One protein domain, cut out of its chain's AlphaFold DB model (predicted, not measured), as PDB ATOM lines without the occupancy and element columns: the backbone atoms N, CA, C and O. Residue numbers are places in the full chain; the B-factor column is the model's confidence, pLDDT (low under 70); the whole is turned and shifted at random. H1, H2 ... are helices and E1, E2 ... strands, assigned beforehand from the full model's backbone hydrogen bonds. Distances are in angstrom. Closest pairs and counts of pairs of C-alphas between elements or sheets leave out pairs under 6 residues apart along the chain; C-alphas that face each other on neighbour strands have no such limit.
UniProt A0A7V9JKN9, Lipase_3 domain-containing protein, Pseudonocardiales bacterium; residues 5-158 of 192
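This is residues 5 to 158 of the 192 residues of the protein "Lipase_3 domain-containing protein" of Pseudonocardiales bacterium (UniProt A0A7V9JKN9). What does the domain look like? Two small sheets of three strands follow each other end to end, E1 E2 E3 and E4 E6 E5, with H5 packed on both near where E3 runs on into E4. H1 covers E1, H2 and H3 are at the far end of the first sheet from the second, H4 packs on E4, and the long loop of residues 71 to 92 reaches out to 26 A from the mean of the C-alphas. How is it made up? The printed part has 154 residues, with five named helices and six named strands in the order H1 E1 H2 H3 E2 E3 E4 H4 H5 E5 E6; the sheet E1 E2 E3 is parallel and the sheet E4 E6 E5 antiparallel. The class is mixed, helices and strands, though under half of the residues are in named elements. How large is it? It is compact, with a radius of gyration of the C-alphas of 16.3 A and spans of 47 by 39 by 24 A.

What is H1 on? H1, residues 11 to 25, is on the sheet of E1, residues 33 to 38, E2, residues 66 to 70, and E3, residues 93 to 97, at a height over the sheet of 8.7 A. It is over E1 and runs along the strands, at 14 degrees to E1 on the local plane, and their closest C-alphas are those of Ala 13 and Asn 37, 5.0 A apart. How are these strands joined? E1 and E2 are parallel, with N 66 and O 35 within hydrogen-bond range at 2.9 A, and E2 and E3 are parallel, with N 67 and O 93 at 2.8 A. E1 and E2, with H2, residues 46 to 54, and H3, residues 56 to 59, between them along the chain, form a strand-helix-strand unit, two parallel neighbour strands linked through helices, with a right-handed crossover. H2 is not on this sheet, and H3 only grazes it with residues 57 to 58. What follows E3? E3 runs on into E4, residues 99 to 101, at 41 degrees; E4 is the antiparallel neighbour of E6, residues 147 to 150, with N 100 and O 149 at 3.0 A, and E6 forms a hairpin with E5, residues 136 to 140, with N 148 and O 139 at 2.9 A. H4, residues 109 to 114, and H5, residues 116 to 128, are on one face of this sheet, two layers, and E4, H4, H5 and E5 form a split strand-helix-strand unit, with E6 between its strands and a left-handed crossover. The closest C-alphas of E4 and H4 are those of Tyr 100 and Asn 113, 5.4 A apart. Where is H5? It is over E6 and E5 at a height over the sheet of 9.4 A, slantwise to the strands at 59 degrees to E5 on the local plane, only just short of across, and its closest C-alphas with E6 are those of Val 122 and Ser 150, 6.9 A apart. H5 is also on one face of the sheet E1 E2 E3, again two layers, and the closest C-alphas of E1 and H5 are those of Tyr 38 and Ala 116, 7.6 A apart. Every O i to N i+4 pair is within hydrogen-bond range in H1, H2 and H4, H5 has 8 of 9, and H3 is too short for such a pair.

Where does the first element begin? H1 begins at C-alpha 11, (-25.719, 26.367, 27.496), and is 21.8 A long from first to last C-alpha; E1 is 16.6 A long and H2 12.0 A. Where do the later ones lie? H5 begins at C-alpha 116, (-28.449, 19.365, 18.431), and is 18.8 A long; E2 is 13.0 A long and E3 13.1 A. The last element, E6, ends at C-alpha 150, (-39.096, 9.465, 17.494).

How far does it reach, and is it cut? The two C-alphas farthest apart, those of Ala 27 and Val 105, are 51.1 A apart, and the printed part has no cut. Which link is long? The link from E2 to E3, 22 residues, is long. Where is confidence low? The mean pLDDT of the printed part is 91.2, and residues 103 to 108 and 143 to 144 are under 70.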
ATOM      1  N   LEU A   5     -33.352  36.880  15.029       95.38
ATOM      2  CA  LEU A   5     -33.580  35.524  15.512       95.38
ATOM      3  C   LEU A   5     -32.557  35.219  16.605       95.38
ATOM      4  O   LEU A   5     -31.356  35.230  16.344       95.38
ATOM      5  N   ILE A   6     -33.048  34.957  17.811       97.56
ATOM      6  CA  ILE A   6     -32.256  34.540  18.963       97.56
ATOM      7  C   ILE A   6     -32.421  33.025  19.077       97.56
ATOM      8  O   ILE A   6     -33.541  32.517  19.110       97.56
ATOM      9  N   THR A   7     -31.309  32.296  19.057       97.88
ATOM     10  CA  THR A   7     -31.312  30.833  19.098       97.88
ATOM     11  C   THR A   7     -30.030  30.315  19.719       97.88
ATOM     12  O   THR A   7     -28.950  30.875  19.527       97.88
ATOM     13  N   GLY A   8     -30.147  29.204  20.432       98.06
ATOM     14  CA  GLY A   8     -29.034  28.543  21.086       98.06
ATOM     15  C   GLY A   8     -29.426  27.142  21.517       98.06
ATOM     16  O   GLY A   8     -30.607  26.834  21.668       98.06
ATOM     17  N   HIS A   9     -28.420  26.293  21.695       98.12
ATOM     18  CA  HIS A   9     -28.570  24.917  22.154       98.12
ATOM     19  C   HIS A   9     -27.828  24.729  23.476       98.12
ATOM     20  O   HIS A   9     -26.756  25.316  23.655       98.12
ATOM     21  N   SER A  10     -28.374  23.926  24.394       97.69
ATOM     22  CA  SER A  10     -27.726  23.610  25.675       97.69
ATOM     23  C   SER A  10     -27.420  24.882  26.482       97.69
ATOM     24  O   SER A  10     -28.303  25.713  26.688       97.69
ATOM     25  N   LEU A  11     -26.167  25.106  26.889       97.44
ATOM     26  CA  LEU A  11     -25.719  26.367  27.496       97.44
ATOM     27  C   LEU A  11     -26.093  27.599  26.651       97.44
ATOM     28  O   LEU A  11     -26.465  28.636  27.194       97.44
ATOM     29  N   GLY A  12     -26.036  27.493  25.322       98.38
ATOM     30  CA  GLY A  12     -26.429  28.575  24.424       98.38
ATOM     31  C   GLY A  12     -27.907  28.948  24.550       98.38
ATOM     32  O   GLY A  12     -28.244  30.116  24.384       98.38
ATOM     33  N   ALA A  13     -28.784  27.996  24.883       98.38
ATOM     34  CA  ALA A  13     -30.197  28.279  25.124       98.38
ATOM     35  C   ALA A  13     -30.397  29.119  26.395       98.38
ATOM     36  O   ALA A  13     -31.127  30.107  26.361       98.38
ATOM     37  N   ALA A  14     -29.657  28.813  27.467       98.25
ATOM     38  CA  ALA A  14     -29.659  29.629  28.682       98.25
ATOM     39  C   ALA A  14     -29.179  31.068  28.417       98.25
ATOM     40  O   ALA A  14     -29.782  32.038  28.876       98.25
ATOM     41  N   LEU A  15     -28.119  31.224  27.615       98.62
ATOM     42  CA  LEU A  15     -27.621  32.542  27.208       98.62
ATOM     43  C   LEU A  15     -28.640  33.317  26.358       98.62
ATOM     44  O   LEU A  15     -28.728  34.537  26.479       98.62
ATOM     45  N   CYS A  16     -29.425  32.625  25.527       98.00
ATOM     46  CA  CYS A  16     -30.489  33.245  24.737       98.00
ATOM     47  C   CYS A  16     -31.589  33.838  25.613       98.00
ATOM     48  O   CYS A  16     -32.069  34.927  25.311       98.00
ATOM     49  N   GLU A  17     -31.978  33.159  26.693       98.25
ATOM     50  CA  GLU A  17     -32.954  33.692  27.650       98.25
ATOM     51  C   GLU A  17     -32.396  34.933  28.358       98.25
ATOM     52  O   GLU A  17     -33.026  35.988  28.334       98.25
ATOM     53  N   LEU A  18     -31.164  34.886  28.872       98.56
ATOM     54  CA  LEU A  18     -30.536  36.073  29.470       98.56
ATOM     55  C   LEU A  18     -30.477  37.258  28.494       98.56
ATOM     56  O   LEU A  18     -30.850  38.375  28.853       98.56
ATOM     57  N   PHE A  19     -30.058  37.013  27.252       98.25
ATOM     58  CA  PHE A  19     -29.979  38.046  26.222       98.25
ATOM     59  C   PHE A  19     -31.356  38.585  25.817       98.25
ATOM     60  O   PHE A  19     -31.504  39.778  25.566       98.25
ATOM     61  N   THR A  20     -32.379  37.730  25.772       97.75
ATOM     62  CA  THR A  20     -33.746  38.150  25.435       97.75
ATOM     63  C   THR A  20     -34.300  39.099  26.491       97.75
ATOM     64  O   THR A  20     -34.871  40.135  26.144       97.75
ATOM     65  N   LEU A  21     -34.074  38.797  27.774       98.00
ATOM     66  CA  LEU A  21     -34.476  39.689  28.857       98.00
ATOM     67  C   LEU A  21     -33.690  41.005  28.838       98.00
ATOM     68  O   LEU A  21     -34.290  42.071  28.963       98.00
ATOM     69  N   ASP A  22     -32.372  40.949  28.632       97.88
ATOM     70  CA  ASP A  22     -31.536  42.148  28.494       97.88
ATOM     71  C   ASP A  22     -32.048  43.050  27.359       97.88
ATOM     72  O   ASP A  22     -32.288  44.246  27.545       97.88
ATOM     73  N   LEU A  23     -32.352  42.460  26.199       96.44
ATOM     74  CA  LEU A  23     -32.897  43.181  25.058       96.44
ATOM     75  C   LEU A  23     -34.250  43.834  25.380       96.44
ATOM     76  O   LEU A  23     -34.452  44.997  25.023       96.44
ATOM     77  N   ALA A  24     -35.144  43.125  26.080       96.19
ATOM     78  CA  ALA A  24     -36.448  43.635  26.512       96.19
ATOM     79  C   ALA A  24     -36.351  44.838  27.467       96.19
ATOM     80  O   ALA A  24     -37.193  45.735  27.408       96.19
ATOM     81  N   LEU A  25     -35.318  44.877  28.313       97.19
ATOM     82  CA  LEU A  25     -35.093  45.946  29.291       97.19
ATOM     83  C   LEU A  25     -34.225  47.095  28.749       97.19
ATOM     84  O   LEU A  25     -34.188  48.181  29.331       97.19
ATOM     85  N   SER A  26     -33.534  46.880  27.630       96.88
ATOM     86  CA  SER A  26     -32.622  47.855  27.032       96.88
ATOM     87  C   SER A  26     -33.325  48.974  26.240       96.88
ATOM     88  O   SER A  26     -34.534  48.973  25.979       96.88
ATOM     89  N   ALA A  27     -32.526  49.932  25.756       95.19
ATOM     90  CA  ALA A  27     -32.964  50.928  24.775       95.19
ATOM     91  C   ALA A  27     -33.368  50.318  23.413       95.19
ATOM     92  O   ALA A  27     -33.979  51.007  22.601       95.19
ATOM     93  N   TYR A  28     -33.060  49.038  23.169       92.19
ATOM     94  CA  TYR A  28     -33.329  48.322  21.919       92.19
ATOM     95  C   TYR A  28     -34.587  47.436  21.966       92.19
ATOM     96  O   TYR A  28     -34.825  46.660  21.041       92.19
ATOM     97  N   ARG A  29     -35.421  47.564  23.006       92.25
ATOM     98  CA  ARG A  29     -36.651  46.768  23.209       92.25
ATOM     99  C   ARG A  29     -37.649  46.788  22.038       92.25
ATOM    100  O   ARG A  29     -38.433  45.851  21.869       92.25
ATOM    101  N   ASP A  30     -37.593  47.831  21.212       91.50
ATOM    102  CA  ASP A  30     -38.473  48.018  20.054       91.50
ATOM    103  C   ASP A  30     -38.026  47.208  18.817       91.50
ATOM    104  O   ASP A  30     -38.789  47.067  17.859       91.50
ATOM    105  N   ILE A  31     -36.822  46.616  18.827       91.38
ATOM    106  CA  ILE A  31     -36.371  45.709  17.763       91.38
ATOM    107  C   ILE A  31     -37.280  44.479  17.732       91.38
ATOM    108  O   ILE A  31     -37.516  43.840  18.752       91.38
ATOM    109  N   ALA A  32     -37.775  44.108  16.550       91.62
ATOM    110  CA  ALA A  32     -38.502  42.856  16.366       91.62
ATOM    111  C   ALA A  32     -37.562  41.659  16.544       91.62
ATOM    112  O   ALA A  32     -36.642  41.480  15.747       91.62
ATOM    113  N   TYR A  33     -37.814  40.819  17.548       93.75
ATOM    114  CA  TYR A  33     -37.053  39.594  17.774       93.75
ATOM    115  C   TYR A  33     -37.934  38.406  18.151       93.75
ATOM    116  O   TYR A  33     -39.112  38.561  18.488       93.75
ATOM    117  N   SER A  34     -37.365  37.205  18.057       93.94
ATOM    118  CA  SER A  34     -37.967  35.961  18.552       93.94
ATOM    119  C   SER A  34     -36.899  35.020  19.067       93.94
ATOM    120  O   SER A  34     -35.809  34.976  18.498       93.94
ATOM    121  N   ASN A  35     -37.238  34.286  20.120       97.44
ATOM    122  CA  ASN A  35     -36.348  33.350  20.780       97.44
ATOM    123  C   ASN A  35     -36.880  31.926  20.596       97.44
ATOM    124  O   ASN A  35     -37.934  31.577  21.126       97.44
ATOM    125  N   TYR A  36     -36.144  31.136  19.818       97.31
ATOM    126  CA  TYR A  36     -36.356  29.700  19.685       97.31
ATOM    127  C   TYR A  36     -35.085  29.021  20.158       97.31
ATOM    128  O   TYR A  36     -34.056  29.093  19.483       97.31
ATOM    129  N   ASN A  37     -35.136  28.402  21.327       97.75
ATOM    130  CA  ASN A  37     -33.973  27.765  21.922       97.75
ATOM    131  C   ASN A  37     -34.201  26.261  22.091       97.75
ATOM    132  O   ASN A  37     -35.334  25.784  22.077       97.75
ATOM    133  N   TYR A  38     -33.114  25.502  22.188       98.31
ATOM    134  CA  TYR A  38     -33.152  24.045  22.120       98.31
ATOM    135  C   TYR A  38     -32.415  23.454  23.311       98.31
ATOM    136  O   TYR A  38     -31.288  23.854  23.605       98.31
ATOM    137  N   ALA A  39     -33.017  22.460  23.962       97.00
ATOM    138  CA  ALA A  39     -32.348  21.681  25.002       97.00
ATOM    139  C   ALA A  39     -31.779  22.529  26.166       97.00
ATOM    140  O   ALA A  39     -30.750  22.189  26.747       97.00
ATOM    141  N   GLY A  40     -32.398  23.673  26.468       96.81
ATOM    142  CA  GLY A  40     -31.899  24.603  27.480       96.81
ATOM    143  C   GLY A  40     -32.236  24.184  28.913       96.81
ATOM    144  O   GLY A  40     -33.363  23.734  29.142       96.81
ATOM    145  N   PRO A  41     -31.302  24.346  29.873       96.38
ATOM    146  CA  PRO A  41     -31.609  24.250  31.299       96.38
ATOM    147  C   PRO A  41     -32.454  25.447  31.756       96.38
ATOM    148  O   PRO A  41     -32.498  26.474  31.080       96.38
ATOM    149  N   ALA A  42     -33.088  25.340  32.925       95.31
ATOM    150  CA  ALA A  42     -33.737  26.482  33.560       95.31
ATOM    151  C   ALA A  42     -32.685  27.514  34.008       95.31
ATOM    152  O   ALA A  42     -31.622  27.158  34.519       95.31
ATOM    153  N   VAL A  43     -32.969  28.804  33.816       96.56
ATOM    154  CA  VAL A  43     -31.956  29.866  33.959       96.56
ATOM    155  C   VAL A  43     -32.027  30.593  35.294       96.56
ATOM    156  O   VAL A  43     -30.993  30.895  35.891       96.56
ATOM    157  N   GLY A  44     -33.234  30.884  35.767       94.62
ATOM    158  CA  GLY A  44     -33.442  31.728  36.936       94.62
ATOM    159  C   GLY A  44     -34.444  31.152  37.919       94.62
ATOM    160  O   GLY A  44     -35.069  30.121  37.686       94.62
ATOM    161  N   ASN A  45     -34.578  31.845  39.044       95.06
ATOM    162  CA  ASN A  45     -35.568  31.536  40.066       95.06
ATOM    163  C   ASN A  45     -36.977  32.025  39.647       95.06
ATOM    164  O   ASN A  45     -37.119  32.672  38.606       95.06
ATOM    165  N   PRO A  46     -38.025  31.789  40.459       95.50
ATOM    166  CA  PRO A  46     -39.373  32.253  40.132       95.50
ATOM    167  C   PRO A  46     -39.490  33.764  39.879       95.50
ATOM    168  O   PRO A  46     -40.248  34.170  39.008       95.50
ATOM    169  N   ALA A  47     -38.705  34.605  40.567       97.06
ATOM    170  CA  ALA A  47     -38.722  36.056  40.351       97.06
ATOM    171  C   ALA A  47     -38.137  36.456  38.983       97.06
ATOM    172  O   ALA A  47     -38.636  37.376  38.337       97.06
ATOM    173  N   PHE A  48     -37.095  35.756  38.518       97.69
ATOM    174  CA  PHE A  48     -36.587  35.913  37.155       97.69
ATOM    175  C   PHE A  48     -37.649  35.518  36.129       97.69
ATOM    176  O   PHE A  48     -37.888  36.273  35.190       97.69
ATOM    177  N   ALA A  49     -38.304  34.369  36.326       97.88
ATOM    178  CA  ALA A  49     -39.325  33.887  35.403       97.88
ATOM    179  C   ALA A  49     -40.536  34.825  35.338       97.88
ATOM    180  O   ALA A  49     -40.997  35.161  34.251       97.88
ATOM    181  N   GLU A  50     -40.986  35.336  36.485       98.12
ATOM    182  CA  GLU A  50     -42.049  36.336  36.551       98.12
ATOM    183  C   GLU A  50     -41.674  37.613  35.788       98.12
ATOM    184  O   GLU A  50     -42.458  38.097  34.967       98.12
ATOM    185  N   LEU A  51     -40.463  38.141  35.998       98.56
ATOM    186  CA  LEU A  51     -39.992  39.321  35.275       98.56
ATOM    187  C   LEU A  51     -39.909  39.057  33.764       98.56
ATOM    188  O   LEU A  51     -40.357  39.896  32.980       98.56
ATOM    189  N   TYR A  52     -39.368  37.910  33.360       98.50
ATOM    190  CA  TYR A  52     -39.253  37.504  31.961       98.50
ATOM    191  C   TYR A  52     -40.624  37.418  31.290       98.50
ATOM    192  O   TYR A  52     -40.899  38.131  30.329       98.50
ATOM    193  N   ASP A  53     -41.530  36.626  31.856       97.88
ATOM    194  CA  ASP A  53     -42.846  36.382  31.276       97.88
ATOM    195  C   ASP A  53     -43.756  37.616  31.361       97.88
ATOM    196  O   ASP A  53     -44.779  37.687  30.675       97.88
ATOM    197  N   SER A  54     -43.426  38.607  32.199       97.75
ATOM    198  CA  SER A  54     -44.138  39.888  32.252       97.75
ATOM    199  C   SER A  54     -43.864  40.799  31.052       97.75
ATOM    200  O   SER A  54     -44.668  41.699  30.795       97.75
ATOM    201  N   GLN A  55     -42.777  40.572  30.303       96.88
ATOM    202  CA  GLN A  55     -42.405  41.440  29.187       96.88
ATOM    203  C   GLN A  55     -43.484  41.431  28.088       96.88
ATOM    204  O   GLN A  55     -44.034  40.371  27.778       96.88
ATOM    205  N   PRO A  56     -43.785  42.575  27.431       94.38
ATOM    206  CA  PRO A  56     -44.883  42.665  26.461       94.38
ATOM    207  C   PRO A  56     -44.829  41.631  25.329       94.38
ATOM    208  O   PRO A  56     -45.866  41.148  24.887       94.38
ATOM    209  N   ARG A  57     -43.622  41.265  24.876       91.94
ATOM    210  CA  ARG A  57     -43.411  40.273  23.810       91.94
ATOM    211  C   ARG A  57     -43.717  38.840  24.236       91.94
ATOM    212  O   ARG A  57     -44.131  38.048  23.398       91.94
ATOM    213  N   GLU A  58     -43.572  38.520  25.517       95.44
ATOM    214  CA  GLU A  58     -43.903  37.193  26.048       95.44
ATOM    215  C   GLU A  58     -45.421  36.997  26.196       95.44
ATOM    216  O   GLU A  58     -45.892  35.881  26.392       95.44
ATOM    217  N   LYS A  59     -46.211  38.074  26.056       94.94
ATOM    218  CA  LYS A  59     -47.680  38.018  26.056       94.94
ATOM    219  C   LYS A  59     -48.286  37.687  24.691       94.94
ATOM    220  O   LYS A  59     -49.467  37.352  24.637       94.94
ATOM    221  N   ASP A  60     -47.515  37.793  23.609       93.19
ATOM    222  CA  ASP A  60     -47.959  37.460  22.254       93.19
ATOM    223  C   ASP A  60     -47.428  36.071  21.856       93.19
ATOM    224  O   ASP A  60     -46.214  35.916  21.707       93.19
ATOM    225  N   PRO A  61     -48.298  35.068  21.620       90.94
ATOM    226  CA  PRO A  61     -47.883  33.732  21.184       90.94
ATOM    227  C   PRO A  61     -47.005  33.708  19.921       90.94
ATOM    228  O   PRO A  61     -46.258  32.755  19.718       90.94
ATOM    229  N   ALA A  62     -47.072  34.729  19.059       89.75
ATOM    230  CA  ALA A  62     -46.247  34.818  17.853       89.75
ATOM    231  C   ALA A  62     -44.799  35.280  18.120       89.75
ATOM    232  O   ALA A  62     -43.935  35.162  17.237       89.75
ATOM    233  N   THR A  63     -44.533  35.839  19.305       91.38
ATOM    234  CA  THR A  63     -43.208  36.329  19.711       91.38
ATOM    235  C   THR A  63     -42.706  35.766  21.032       91.38
ATOM    236  O   THR A  63     -41.532  35.980  21.331       91.38
ATOM    237  N   GLN A  64     -43.558  35.059  21.779       95.62
ATOM    238  CA  GLN A  64     -43.205  34.387  23.019       95.62
ATOM    239  C   GLN A  64     -42.013  33.457  22.797       95.62
ATOM    240  O   GLN A  64     -41.898  32.790  21.765       95.62
ATOM    241  N   THR A  65     -41.123  33.419  23.781       97.62
ATOM    242  CA  THR A  65     -40.000  32.494  23.802       97.62
ATOM    243  C   THR A  65     -40.514  31.061  23.740       97.62
ATOM    244  O   THR A  65     -41.340  30.645  24.558       97.62
ATOM    245  N   LEU A  66     -40.003  30.300  22.774       97.38
ATOM    246  CA  LEU A  66     -40.321  28.891  22.600       97.38
ATOM    247  C   LEU A  66     -39.082  28.051  22.908       97.38
ATOM    248  O   LEU A  66     -38.073  28.115  22.202       97.38
ATOM    249  N   ARG A  67     -39.176  27.239  23.960       97.75
ATOM    250  CA  ARG A  67     -38.155  26.268  24.357       97.75
ATOM    251  C   ARG A  67     -38.487  24.917  23.751       97.75
ATOM    252  O   ARG A  67     -39.450  24.270  24.162       97.75
ATOM    253  N   ILE A  68     -37.691  24.465  22.796       97.69
ATOM    254  CA  ILE A  68     -37.836  23.145  22.196       97.69
ATOM    255  C   ILE A  68     -37.110  22.131  23.082       97.69
ATOM    256  O   ILE A  68     -35.897  22.228  23.293       97.69
ATOM    257  N   GLN A  69     -37.846  21.148  23.598       96.69
ATOM    258  CA  GLN A  69     -37.330  20.188  24.575       96.69
ATOM    259  C   GLN A  69     -37.667  18.756  24.176       96.69
ATOM    260  O   GLN A  69     -38.828  18.414  23.963       96.69
ATOM    261  N   ASN A  70     -36.641  17.910  24.112       96.06
ATOM    262  CA  ASN A  70     -36.819  16.470  24.049       96.06
ATOM    263  C   ASN A  70     -37.203  15.951  25.440       96.06
ATOM    264  O   ASN A  70     -36.477  16.178  26.406       96.06
ATOM    265  N   THR A  71     -38.309  15.221  25.554       94.12
ATOM    266  CA  THR A  71     -38.765  14.667  26.838       94.12
ATOM    267  C   THR A  71     -37.794  13.643  27.435       94.12
ATOM    268  O   THR A  71     -37.843  13.395  28.636       94.12
ATOM    269  N   TYR A  72     -36.891  13.077  26.629       91.75
ATOM    270  CA  TYR A  72     -35.831  12.164  27.074       91.75
ATOM    271  C   TYR A  72     -34.502  12.867  27.405       91.75
ATOM    272  O   TYR A  72     -33.554  12.222  27.871       91.75
ATOM    273  N   ASP A  73     -34.407  14.177  27.176       92.38
ATOM    274  CA  ASP A  73     -33.241  14.991  27.512       92.38
ATOM    275  C   ASP A  73     -33.298  15.443  28.977       92.38
ATOM    276  O   ASP A  73     -34.328  15.884  29.487       92.38
ATOM    277  N   ARG A  74     -32.167  15.326  29.677       89.94
ATOM    278  CA  ARG A  74     -32.041  15.695  31.094       89.94
ATOM    279  C   ARG A  74     -31.545  17.107  31.317       89.94
ATOM    280  O   ARG A  74     -31.701  17.617  32.425       89.94
ATOM    281  N   VAL A  75     -30.958  17.747  30.313       93.50
ATOM    282  CA  VAL A  75     -30.448  19.111  30.470       93.50
ATOM    283  C   VAL A  75     -31.565  20.098  30.829       93.50
ATOM    284  O   VAL A  75     -31.357  20.860  31.772       93.50
ATOM    285  N   PRO A  76     -32.780  20.021  30.244       94.44
ATOM    286  CA  PRO A  76     -33.928  20.811  30.696       94.44
ATOM    287  C   PRO A  76     -34.319  20.661  32.170       94.44
ATOM    288  O   PRO A  76     -35.013  21.517  32.708       94.44
ATOM    289  N   CYS A  77     -33.890  19.587  32.827       89.81
ATOM    290  CA  CYS A  77     -34.182  19.305  34.234       89.81
ATOM    291  C   CYS A  77     -33.131  19.879  35.185       89.81
ATOM    292  O   CYS A  77     -33.196  19.649  36.390       89.81
ATOM    293  N   SER A  78     -32.120  20.548  34.635       90.44
ATOM    294  CA  SER A  78     -31.082  21.218  35.399       90.44
ATOM    295  C   SER A  78     -31.390  22.715  35.509       90.44
ATOM    296  O   SER A  78     -31.916  23.285  34.551       90.44
ATOM    297  N   PRO A  79     -31.000  23.373  36.614       89.62
ATOM    298  CA  PRO A  79     -30.450  22.790  37.841       89.62
ATOM    299  C   PRO A  79     -31.487  21.955  38.610       89.62
ATOM    300  O   PRO A  79     -32.670  22.274  38.563       89.62
ATOM    301  N   PRO A  80     -31.070  20.892  39.321       82.31
ATOM    302  CA  PRO A  80     -31.993  20.118  40.137       82.31
ATOM    303  C   PRO A  80     -32.361  20.887  41.417       82.31
ATOM    304  O   PRO A  80     -31.487  21.460  42.073       82.31
ATOM    305  N   ASP A  81     -33.630  20.826  41.821       79.00
ATOM    306  CA  ASP A  81     -34.157  21.465  43.039       79.00
ATOM    307  C   ASP A  81     -33.765  20.685  44.316       79.00
ATOM    308  O   ASP A  81     -34.605  20.216  45.086       79.00
ATOM    309  N   ILE A  82     -32.463  20.482  44.531       77.50
ATOM    310  CA  ILE A  82     -31.920  19.690  45.652       77.50
ATOM    311  C   ILE A  82     -31.594  20.527  46.893       77.50
ATOM    312  O   ILE A  82     -31.415  19.970  47.975       77.50
ATOM    313  N   ILE A  83     -31.505  21.854  46.757       75.94
ATOM    314  CA  ILE A  83     -31.246  22.768  47.873       75.94
ATOM    315  C   ILE A  83     -32.561  23.481  48.224       75.94
ATOM    316  O   ILE A  83     -33.090  24.215  47.386       75.94
ATOM    317  N   PRO A  84     -33.094  23.318  49.452       77.38
ATOM    318  CA  PRO A  84     -34.303  24.015  49.882       77.38
ATOM    319  C   PRO A  84     -34.179  25.533  49.705       77.38
ATOM    320  O   PRO A  84     -33.260  26.155  50.233       77.38
ATOM    321  N   GLY A  85     -35.112  26.130  48.961       75.19
ATOM    322  CA  GLY A  85     -35.117  27.564  48.646       75.19
ATOM    323  C   GLY A  85     -34.363  27.956  47.368       75.19
ATOM    324  O   GLY A  85     -34.506  29.090  46.920       75.19
ATOM    325  N   CYS A  86     -33.624  27.037  46.741       79.50
ATOM    326  CA  CYS A  86     -33.021  27.228  45.421       79.50
ATOM    327  C   CYS A  86     -33.872  26.511  44.369       79.50
ATOM    328  O   CYS A  86     -33.534  25.410  43.946       79.50
ATOM    329  N   VAL A  87     -34.992  27.133  43.998       89.88
ATOM    330  CA  VAL A  87     -35.882  26.634  42.941       89.88
ATOM    331  C   VAL A  87     -35.558  27.357  41.644       89.88
ATOM    332  O   VAL A  87     -35.488  28.590  41.639       89.88
ATOM    333  N   TYR A  88     -35.388  26.602  40.564       92.75
ATOM    334  CA  TYR A  88     -35.276  27.152  39.217       92.75
ATOM    335  C   TYR A  88     -36.587  26.974  38.457       92.75
ATOM    336  O   TYR A  88     -37.270  25.962  38.584       92.75
ATOM    337  N   GLN A  89     -36.954  27.976  37.664       93.94
ATOM    338  CA  GLN A  89     -38.196  27.982  36.906       93.94
ATOM    339  C   GLN A  89     -37.925  28.319  35.442       93.94
ATOM    340  O   GLN A  89     -37.198  29.256  35.116       93.94
ATOM    341  N   HIS A  90     -38.531  27.527  34.559       96.00
ATOM    342  CA  HIS A  90     -38.530  27.775  33.123       96.00
ATOM    343  C   HIS A  90     -39.389  28.993  32.761       96.00
ATOM    344  O   HIS A  90     -40.426  29.222  33.381       96.00
ATOM    345  N   VAL A  91     -38.982  29.715  31.716       97.00
ATOM    346  CA  VAL A  91     -39.694  30.880  31.150       97.00
ATOM    347  C   VAL A  91     -40.383  30.530  29.833       97.00
ATOM    348  O   VAL A  91     -40.046  29.520  29.216       97.00
ATOM    349  N   GLY A  92     -41.322  31.344  29.359       95.62
ATOM    350  CA  GLY A  92     -41.964  31.139  28.056       95.62
ATOM    351  C   GLY A  92     -42.669  29.780  27.900       95.62
ATOM    352  O   GLY A  92     -42.980  29.076  28.865       95.62
ATOM    353  N   ALA A  93     -42.922  29.384  26.651       95.56
ATOM    354  CA  ALA A  93     -43.629  28.149  26.323       95.56
ATOM    355  C   ALA A  93     -42.665  26.997  25.999       95.56
ATOM    356  O   ALA A  93     -41.627  27.193  25.371       95.56
ATOM    357  N   ALA A  94     -43.030  25.770  26.384       94.81
ATOM    358  CA  ALA A  94     -42.314  24.564  25.972       94.81
ATOM    359  C   ALA A  94     -42.962  23.947  24.725       94.81
ATOM    360  O   ALA A  94     -44.162  23.670  24.718       94.81
ATOM    361  N   TYR A  95     -42.156  23.672  23.703       94.50
ATOM    362  CA  TYR A  95     -42.517  22.813  22.581       94.50
ATOM    363  C   TYR A  95     -41.861  21.450  22.773       94.50
ATOM    364  O   TYR A  95     -40.640  21.312  22.654       94.50
ATOM    365  N   LEU A  96     -42.666  20.445  23.110       95.69
ATOM    366  CA  LEU A  96     -42.149  19.115  23.401       95.69
ATOM    367  C   LEU A  96     -41.985  18.304  22.119       95.69
ATOM    368  O   LEU A  96     -42.888  18.229  21.289       95.69
ATOM    369  N   ILE A  97     -40.837  17.652  22.009       96.38
ATOM    370  CA  ILE A  97     -40.568  16.569  21.067       96.38
ATOM    371  C   ILE A  97     -40.117  15.348  21.865       96.38
ATOM    372  O   ILE A  97     -39.763  15.464  23.037       96.38
ATOM    373  N   ALA A  98     -40.130  14.170  21.254       94.88
ATOM    374  CA  ALA A  98     -39.653  12.964  21.910       94.88
ATOM    375  C   ALA A  98     -38.828  12.125  20.949       94.88
ATOM    376  O   ALA A  98     -39.299  11.734  19.875       94.88
ATOM    377  N   PHE A  99     -37.589  11.867  21.354       93.94
ATOM    378  CA  PHE A  99     -36.721  10.928  20.671       93.94
ATOM    379  C   PHE A  99     -35.644  10.354  21.590       93.94
ATOM    380  O   PHE A  99     -35.242  10.981  22.572       93.94
ATOM    381  N   TYR A 100     -35.138   9.185  21.220       90.50
ATOM    382  CA  TYR A 100     -33.965   8.556  21.819       90.50
ATOM    383  C   TYR A 100     -33.246   7.678  20.783       90.50
ATOM    384  O   TYR A 100     -33.821   7.327  19.752       90.50
ATOM    385  N   ASN A 101     -31.987   7.320  21.042       85.19
ATOM    386  CA  ASN A 101     -31.253   6.346  20.223       85.19
ATOM    387  C   ASN A 101     -31.576   4.908  20.689       85.19
ATOM    388  O   ASN A 101     -31.722   4.652  21.885       85.19
ATOM    389  N   THR A 102     -31.664   3.962  19.753       72.69
ATOM    390  CA  THR A 102     -31.806   2.519  20.009       72.69
ATOM    391  C   THR A 102     -30.644   1.874  20.781       72.69
ATOM    392  O   THR A 102     -30.783   0.729  21.204       72.69
ATOM    393  N   ASP A 103     -29.535   2.579  21.013       69.19
ATOM    394  CA  ASP A 103     -28.404   2.159  21.848       69.19
ATOM    395  C   ASP A 103     -28.542   2.663  23.301       69.19
ATOM    396  O   ASP A 103     -27.838   3.552  23.787       69.19
ATOM    397  N   TRP A 104     -29.461   2.039  24.039       57.88
ATOM    398  CA  TRP A 104     -29.761   2.303  25.460       57.88
ATOM    399  C   TRP A 104     -28.720   1.715  26.426       57.88
ATOM    400  O   TRP A 104     -28.797   1.938  27.633       57.88
ATOM    401  N   VAL A 105     -27.742   0.965  25.908       55.97
ATOM    402  CA  VAL A 105     -26.722   0.254  26.701       55.97
ATOM    403  C   VAL A 105     -25.413   1.046  26.812       55.97
ATOM    404  O   VAL A 105     -24.524   0.678  27.580       55.97
ATOM    405  N   THR A 106     -25.270   2.144  26.065       58.44
ATOM    406  CA  THR A 106     -24.036   2.934  26.068       58.44
ATOM    407  C   THR A 106     -24.099   4.055  27.115       58.44
ATOM    408  O   THR A 106     -25.155   4.660  27.325       58.44
ATOM    409  N   PRO A 107     -22.966   4.428  27.743       60.81
ATOM    410  CA  PRO A 107     -22.895   5.602  28.624       60.81
ATOM    411  C   PRO A 107     -23.205   6.929  27.898       60.81
ATOM    412  O   PRO A 107     -23.249   7.982  28.534       60.81
ATOM    413  N   TYR A 108     -23.434   6.891  26.580       68.19
ATOM    414  CA  TYR A 108     -23.702   8.035  25.716       68.19
ATOM    415  C   TYR A 108     -25.193   8.262  25.427       68.19
ATOM    416  O   TYR A 108     -25.519   9.231  24.749       68.19
ATOM    417  N   ALA A 109     -26.117   7.456  25.964       73.88
ATOM    418  CA  ALA A 109     -27.560   7.650  25.754       73.88
ATOM    419  C   ALA A 109     -28.035   9.083  26.097       73.88
ATOM    420  O   ALA A 109     -28.816   9.687  25.363       73.88
ATOM    421  N   LEU A 110     -27.491   9.674  27.169       79.56
ATOM    422  CA  LEU A 110     -27.737  11.075  27.540       79.56
ATOM    423  C   LEU A 110     -27.238  12.069  26.484       79.56
ATOM    424  O   LEU A 110     -27.883  13.088  26.253       79.56
ATOM    425  N   LEU A 111     -26.103  11.775  25.845       85.38
ATOM    426  CA  LEU A 111     -25.545  12.613  24.790       85.38
ATOM    427  C   LEU A 111     -26.458  12.597  23.561       85.38
ATOM    428  O   LEU A 111     -26.783  13.665  23.055       85.38
ATOM    429  N   TYR A 112     -26.936  11.426  23.133       88.06
ATOM    430  CA  TYR A 112     -27.845  11.321  21.988       88.06
ATOM    431  C   TYR A 112     -29.133  12.113  22.203       88.06
ATOM    432  O   TYR A 112     -29.517  12.898  21.339       88.06
ATOM    433  N   ASN A 113     -29.759  11.987  23.374       90.44
ATOM    434  CA  ASN A 113     -30.998  12.706  23.684       90.44
ATOM    435  C   ASN A 113     -30.812  14.230  23.692       90.44
ATOM    436  O   ASN A 113     -31.783  14.961  23.499       90.44
ATOM    437  N   HIS A 114     -29.576  14.689  23.904       93.62
ATOM    438  CA  HIS A 114     -29.216  16.094  24.011       93.62
ATOM    439  C   HIS A 114     -28.598  16.680  22.732       93.62
ATOM    440  O   HIS A 114     -28.540  17.893  22.588       93.62
ATOM    441  N   GLN A 115     -28.121  15.876  21.782       93.00
ATOM    442  CA  GLN A 115     -27.399  16.362  20.599       93.00
ATOM    443  C   GLN A 115     -28.264  17.234  19.674       93.00
ATOM    444  O   GLN A 115     -29.344  16.837  19.241       93.00
ATOM    445  N   ALA A 116     -27.741  18.401  19.281       94.31
ATOM    446  CA  ALA A 116     -28.449  19.365  18.431       94.31
ATOM    447  C   ALA A 116     -28.866  18.799  17.058       94.31
ATOM    448  O   ALA A 116     -29.931  19.140  16.547       94.31
ATOM    449  N   LEU A 117     -28.056  17.914  16.469       93.25
ATOM    450  CA  LEU A 117     -28.345  17.302  15.165       93.25
ATOM    451  C   LEU A 117     -29.541  16.341  15.237       93.25
ATOM    452  O   LEU A 117     -30.341  16.285  14.304       93.25
ATOM    453  N   ASN A 118     -29.739  15.685  16.382       94.31
ATOM    454  CA  ASN A 118     -30.892  14.818  16.623       94.31
ATOM    455  C   ASN A 118     -32.176  15.642  16.775       94.31
ATOM    456  O   ASN A 118     -33.189  15.330  16.148       94.31
ATOM    457  N   TYR A 119     -32.108  16.764  17.506       95.88
ATOM    458  CA  TYR A 119     -33.191  17.756  17.531       95.88
ATOM    459  C   TYR A 119     -33.531  18.239  16.113       95.88
ATOM    460  O   TYR A 119     -34.703  18.282  15.742       95.88
ATOM    461  N   GLN A 120     -32.522  18.567  15.299       95.38
ATOM    462  CA  GLN A 120     -32.725  19.029  13.926       95.38
ATOM    463  C   GLN A 120     -33.414  17.972  13.052       95.38
ATOM    464  O   GLN A 120     -34.354  18.311  12.332       95.38
ATOM    465  N   ALA A 121     -32.986  16.708  13.119       94.94
ATOM    466  CA  ALA A 121     -33.587  15.615  12.354       94.94
ATOM    467  C   ALA A 121     -35.073  15.424  12.707       94.94
ATOM    468  O   ALA A 121     -35.928  15.351  11.821       94.94
ATOM    469  N   VAL A 122     -35.395  15.418  14.003       96.00
ATOM    470  CA  VAL A 122     -36.770  15.257  14.498       96.00
ATOM    471  C   VAL A 122     -37.647  16.443  14.113       96.00
ATOM    472  O   VAL A 122     -38.780  16.248  13.675       96.00
ATOM    473  N   LEU A 123     -37.132  17.671  14.204       96.12
ATOM    474  CA  LEU A 123     -37.867  18.868  13.797       96.12
ATOM    475  C   LEU A 123     -38.091  18.932  12.283       96.12
ATOM    476  O   LEU A 123     -39.172  19.322  11.850       96.12
ATOM    477  N   ALA A 124     -37.114  18.518  11.473       95.38
ATOM    478  CA  ALA A 124     -37.278  18.440  10.022       95.38
ATOM    479  C   ALA A 124     -38.367  17.427   9.637       95.38
ATOM    480  O   ALA A 124     -39.226  17.723   8.808       95.38
ATOM    481  N   CYS A 125     -38.377  16.262  10.289       95.62
ATOM    482  CA  CYS A 125     -39.443  15.275  10.148       95.62
ATOM    483  C   CYS A 125     -40.810  15.858  10.562       95.62
ATOM    484  O   CYS A 125     -41.756  15.841   9.772       95.62
ATOM    485  N   ALA A 126     -40.896  16.447  11.757       95.88
ATOM    486  CA  ALA A 126     -42.103  17.078  12.289       95.88
ATOM    487  C   ALA A 126     -42.660  18.187  11.380       95.88
ATOM    488  O   ALA A 126     -43.870  18.281  11.200       95.88
ATOM    489  N   PHE A 127     -41.793  18.989  10.757       94.88
ATOM    490  CA  PHE A 127     -42.188  20.063   9.839       94.88
ATOM    491  C   PHE A 127     -42.933  19.551   8.599       94.88
ATOM    492  O   PHE A 127     -43.749  20.260   8.016       94.88
ATOM    493  N   THR A 128     -42.660  18.310   8.195       94.00
ATOM    494  CA  THR A 128     -43.316  17.668   7.048       94.00
ATOM    495  C   THR A 128     -44.528  16.823   7.437       94.00
ATOM    496  O   THR A 128     -45.227  16.320   6.558       94.00
ATOM    497  N   SER A 129     -44.805  16.670   8.736       92.69
ATOM    498  CA  SER A 129     -45.926  15.874   9.223       92.69
ATOM    499  C   SER A 129     -47.185  16.729   9.400       92.69
ATOM    500  O   SER A 129     -47.130  17.906   9.748       92.69
ATOM    501  N   GLN A 130     -48.359  16.130   9.185       84.62
ATOM    502  CA  GLN A 130     -49.644  16.840   9.292       84.62
ATOM    503  C   GLN A 130     -49.983  17.301  10.724       84.62
ATOM    504  O   GLN A 130     -50.894  18.105  10.896       84.62
ATOM    505  N   GLY A 131     -49.271  16.802  11.741       84.25
ATOM    506  CA  GLY A 131     -49.527  17.090  13.156       84.25
ATOM    507  C   GLY A 131     -48.398  17.825  13.879       84.25
ATOM    508  O   GLY A 131     -48.495  18.000  15.088       84.25
ATOM    509  N   GLY A 132     -47.313  18.205  13.190       89.81
ATOM    510  CA  GLY A 132     -46.148  18.839  13.824       89.81
ATOM    511  C   GLY A 132     -45.356  17.914  14.758       89.81
ATOM    512  O   GLY A 132     -44.494  18.367  15.506       89.81
ATOM    513  N   VAL A 133     -45.628  16.609  14.723       94.31
ATOM    514  CA  VAL A 133     -44.934  15.583  15.512       94.31
ATOM    515  C   VAL A 133     -44.264  14.604  14.557       94.31
ATOM    516  O   VAL A 133     -44.871  14.189  13.568       94.31
ATOM    517  N   CYS A 134     -43.015  14.239  14.834       95.50
ATOM    518  CA  CYS A 134     -42.342  13.163  14.117       95.50
ATOM    519  C   CYS A 134     -42.663  11.822  14.786       95.50
ATOM    520  O   CYS A 134     -42.429  11.666  15.980       95.50
ATOM    521  N   LEU A 135     -43.191  10.868  14.020       95.69
ATOM    522  CA  LEU A 135     -43.408   9.488  14.456       95.69
ATOM    523  C   LEU A 135     -42.612   8.579  13.520       95.69
ATOM    524  O   LEU A 135     -42.964   8.450  12.346       95.69
ATOM    525  N   ASN A 136     -41.503   8.024  14.003       94.38
ATOM    526  CA  ASN A 136     -40.597   7.207  13.205       94.38
ATOM    527  C   ASN A 136     -39.683   6.363  14.106       94.38
ATOM    528  O   ASN A 136     -38.904   6.918  14.873       94.38
ATOM    529  N   ASP A 137     -39.726   5.040  13.966       93.19
ATOM    530  CA  ASP A 137     -38.933   4.115  14.790       93.19
ATOM    531  C   ASP A 137     -37.482   3.937  14.299       93.19
ATOM    532  O   ASP A 137     -36.699   3.229  14.927       93.19
ATOM    533  N   ASN A 138     -37.124   4.539  13.162       92.75
ATOM    534  CA  ASN A 138     -35.809   4.425  12.535       92.75
ATOM    535  C   ASN A 138     -35.470   5.697  11.735       92.75
ATOM    536  O   ASN A 138     -35.178   5.647  10.536       92.75
ATOM    537  N   LEU A 139     -35.581   6.861  12.380       93.44
ATOM    538  CA  LEU A 139     -35.328   8.161  11.760       93.44
ATOM    539  C   LEU A 139     -33.821   8.342  11.517       93.44
ATOM    540  O   LEU A 139     -33.082   8.429  12.496       93.44
ATOM    541  N   PRO A 140     -33.348   8.450  10.261       91.94
ATOM    542  CA  PRO A 140     -31.932   8.663   9.989       91.94
ATOM    543  C   PRO A 140     -31.497  10.076  10.385       91.94
ATOM    544  O   PRO A 140     -32.140  11.065  10.016       91.94
ATOM    545  N   VAL A 141     -30.367  10.173  11.081       89.94
ATOM    546  CA  VAL A 141     -29.709  11.444  11.388       89.94
ATOM    547  C   VAL A 141     -28.703  11.746  10.266       89.94
ATOM    548  O   VAL A 141     -27.786  10.958  10.028       89.94
ATOM    549  N   PRO A 142     -28.848  12.866   9.528       76.44
ATOM    550  CA  PRO A 142     -28.060  13.113   8.313       76.44
ATOM    551  C   PRO A 142     -26.538  13.201   8.500       76.44
ATOM    552  O   PRO A 142     -25.806  13.160   7.514       76.44
ATOM    553  N   SER A 143     -26.056  13.396   9.727       68.56
ATOM    554  CA  SER A 143     -24.668  13.766  10.016       68.56
ATOM    555  C   SER A 143     -23.739  12.609  10.366       68.56
ATOM    556  O   SER A 143     -22.533  12.739  10.174       68.56
ATOM    557  N   ASP A 144     -24.265  11.511  10.901       69.44
ATOM    558  CA  ASP A 144     -23.471  10.442  11.524       69.44
ATOM    559  C   ASP A 144     -23.952   9.027  11.168       69.44
ATOM    560  O   ASP A 144     -23.287   8.056  11.521       69.44
ATOM    561  N   GLY A 145     -25.048   8.893  10.411       71.06
ATOM    562  CA  GLY A 145     -25.597   7.589  10.025       71.06
ATOM    563  C   GLY A 145     -26.302   6.860  11.171       71.06
ATOM    564  O   GLY A 145     -26.695   5.705  11.001       71.06
ATOM    565  N   GLU A 146     -26.480   7.532  12.309       81.38
ATOM    566  CA  GLU A 146     -27.250   7.047  13.445       81.38
ATOM    567  C   GLU A 146     -28.748   7.077  13.132       81.38
ATOM    568  O   GLU A 146     -29.221   7.761  12.213       81.38
ATOM    569  N   THR A 147     -29.513   6.333  13.927       89.62
ATOM    570  CA  THR A 147     -30.972   6.321  13.828       89.62
ATOM    571  C   THR A 147     -31.609   6.602  15.177       89.62
ATOM    572  O   THR A 147     -31.084   6.244  16.231       89.62
ATOM    573  N   LEU A 148     -32.748   7.285  15.139       91.81
ATOM    574  CA  LEU A 148     -33.521   7.636  16.319       91.81
ATOM    575  C   LEU A 148     -34.879   6.956  16.267       91.81
ATOM    576  O   LEU A 148     -35.504   6.874  15.208       91.81
ATOM    577  N   VAL A 149     -35.374   6.578  17.437       93.62
ATOM    578  CA  VAL A 149     -36.807   6.400  17.643       93.62
ATOM    579  C   VAL A 149     -37.368   7.767  17.997       93.62
ATOM    580  O   VAL A 149     -36.930   8.375  18.971       93.62
ATOM    581  N   SER A 150     -38.324   8.258  17.218       94.88
ATOM    582  CA  SER A 150     -39.096   9.465  17.494       94.88
ATOM    583  C   SER A 150     -40.570   9.111  17.630       94.88
ATOM    584  O   SER A 150     -41.128   8.382  16.813       94.88
ATOM    585  N   LEU A 151     -41.194   9.613  18.688       95.06
ATOM    586  CA  LEU A 151     -42.535   9.221  19.099       95.06
ATOM    587  C   LEU A 151     -43.341  10.433  19.568       95.06
ATOM    588  O   LEU A 151     -42.846  11.559  19.637       95.06
ATOM    589  N   GLN A 152     -44.603  10.188  19.915       95.69
ATOM    590  CA  GLN A 152     -45.457  11.200  20.516       95.69
ATOM    591  C   GLN A 152     -44.853  11.656  21.859       95.69
ATOM    592  O   GLN A 152     -44.624  10.808  22.725       95.69
ATOM    593  N   PRO A 153     -44.612  12.963  22.069       94.19
ATOM    594  CA  PRO A 153     -44.119  13.460  23.344       94.19
ATOM    595  C   PRO A 153     -45.133  13.251  24.465       94.19
ATOM    596  O   PRO A 153     -46.293  13.650  24.351       94.19
ATOM    597  N   ASP A 154     -44.656  12.672  25.565       91.44
ATOM    598  CA  ASP A 154     -45.369  12.566  26.833       91.44
ATOM    599  C   ASP A 154     -44.704  13.498  27.866       91.44
ATOM    600  O   ASP A 154     -43.553  13.255  28.250       91.44
ATOM    601  N   PRO A 155     -45.398  14.551  28.345       86.44
ATOM    602  CA  PRO A 155     -44.882  15.443  29.380       86.44
ATOM    603  C   PRO A 155     -44.433  14.722  30.656       86.44
ATOM    604  O   PRO A 155     -43.537  15.211  31.335       86.44
ATOM    605  N   LEU A 156     -45.009  13.556  30.977       84.69
ATOM    606  CA  LEU A 156     -44.624  12.767  32.151       84.69
ATOM    607  C   LEU A 156     -43.236  12.132  32.013       84.69
ATOM    608  O   LEU A 156     -42.640  11.734  33.011       84.69
ATOM    609  N   THR A 157     -42.711  12.034  30.791       80.56
ATOM    610  CA  THR A 157     -41.353  11.540  30.540       80.56
ATOM    611  C   THR A 157     -40.306  12.608  30.870       80.56
ATOM    612  O   THR A 157     -39.219  12.277  31.352       80.56
ATOM    613  N   LEU A 158     -40.650  13.891  30.701       82.38
ATOM    614  CA  LEU A 158     -39.756  15.007  30.991       82.38
ATOM    615  C   LEU A 158     -39.391  15.016  32.481       82.38
ATOM    616  O   LEU A 158     -40.248  15.046  33.360       82.38
TER     617      LEU A 158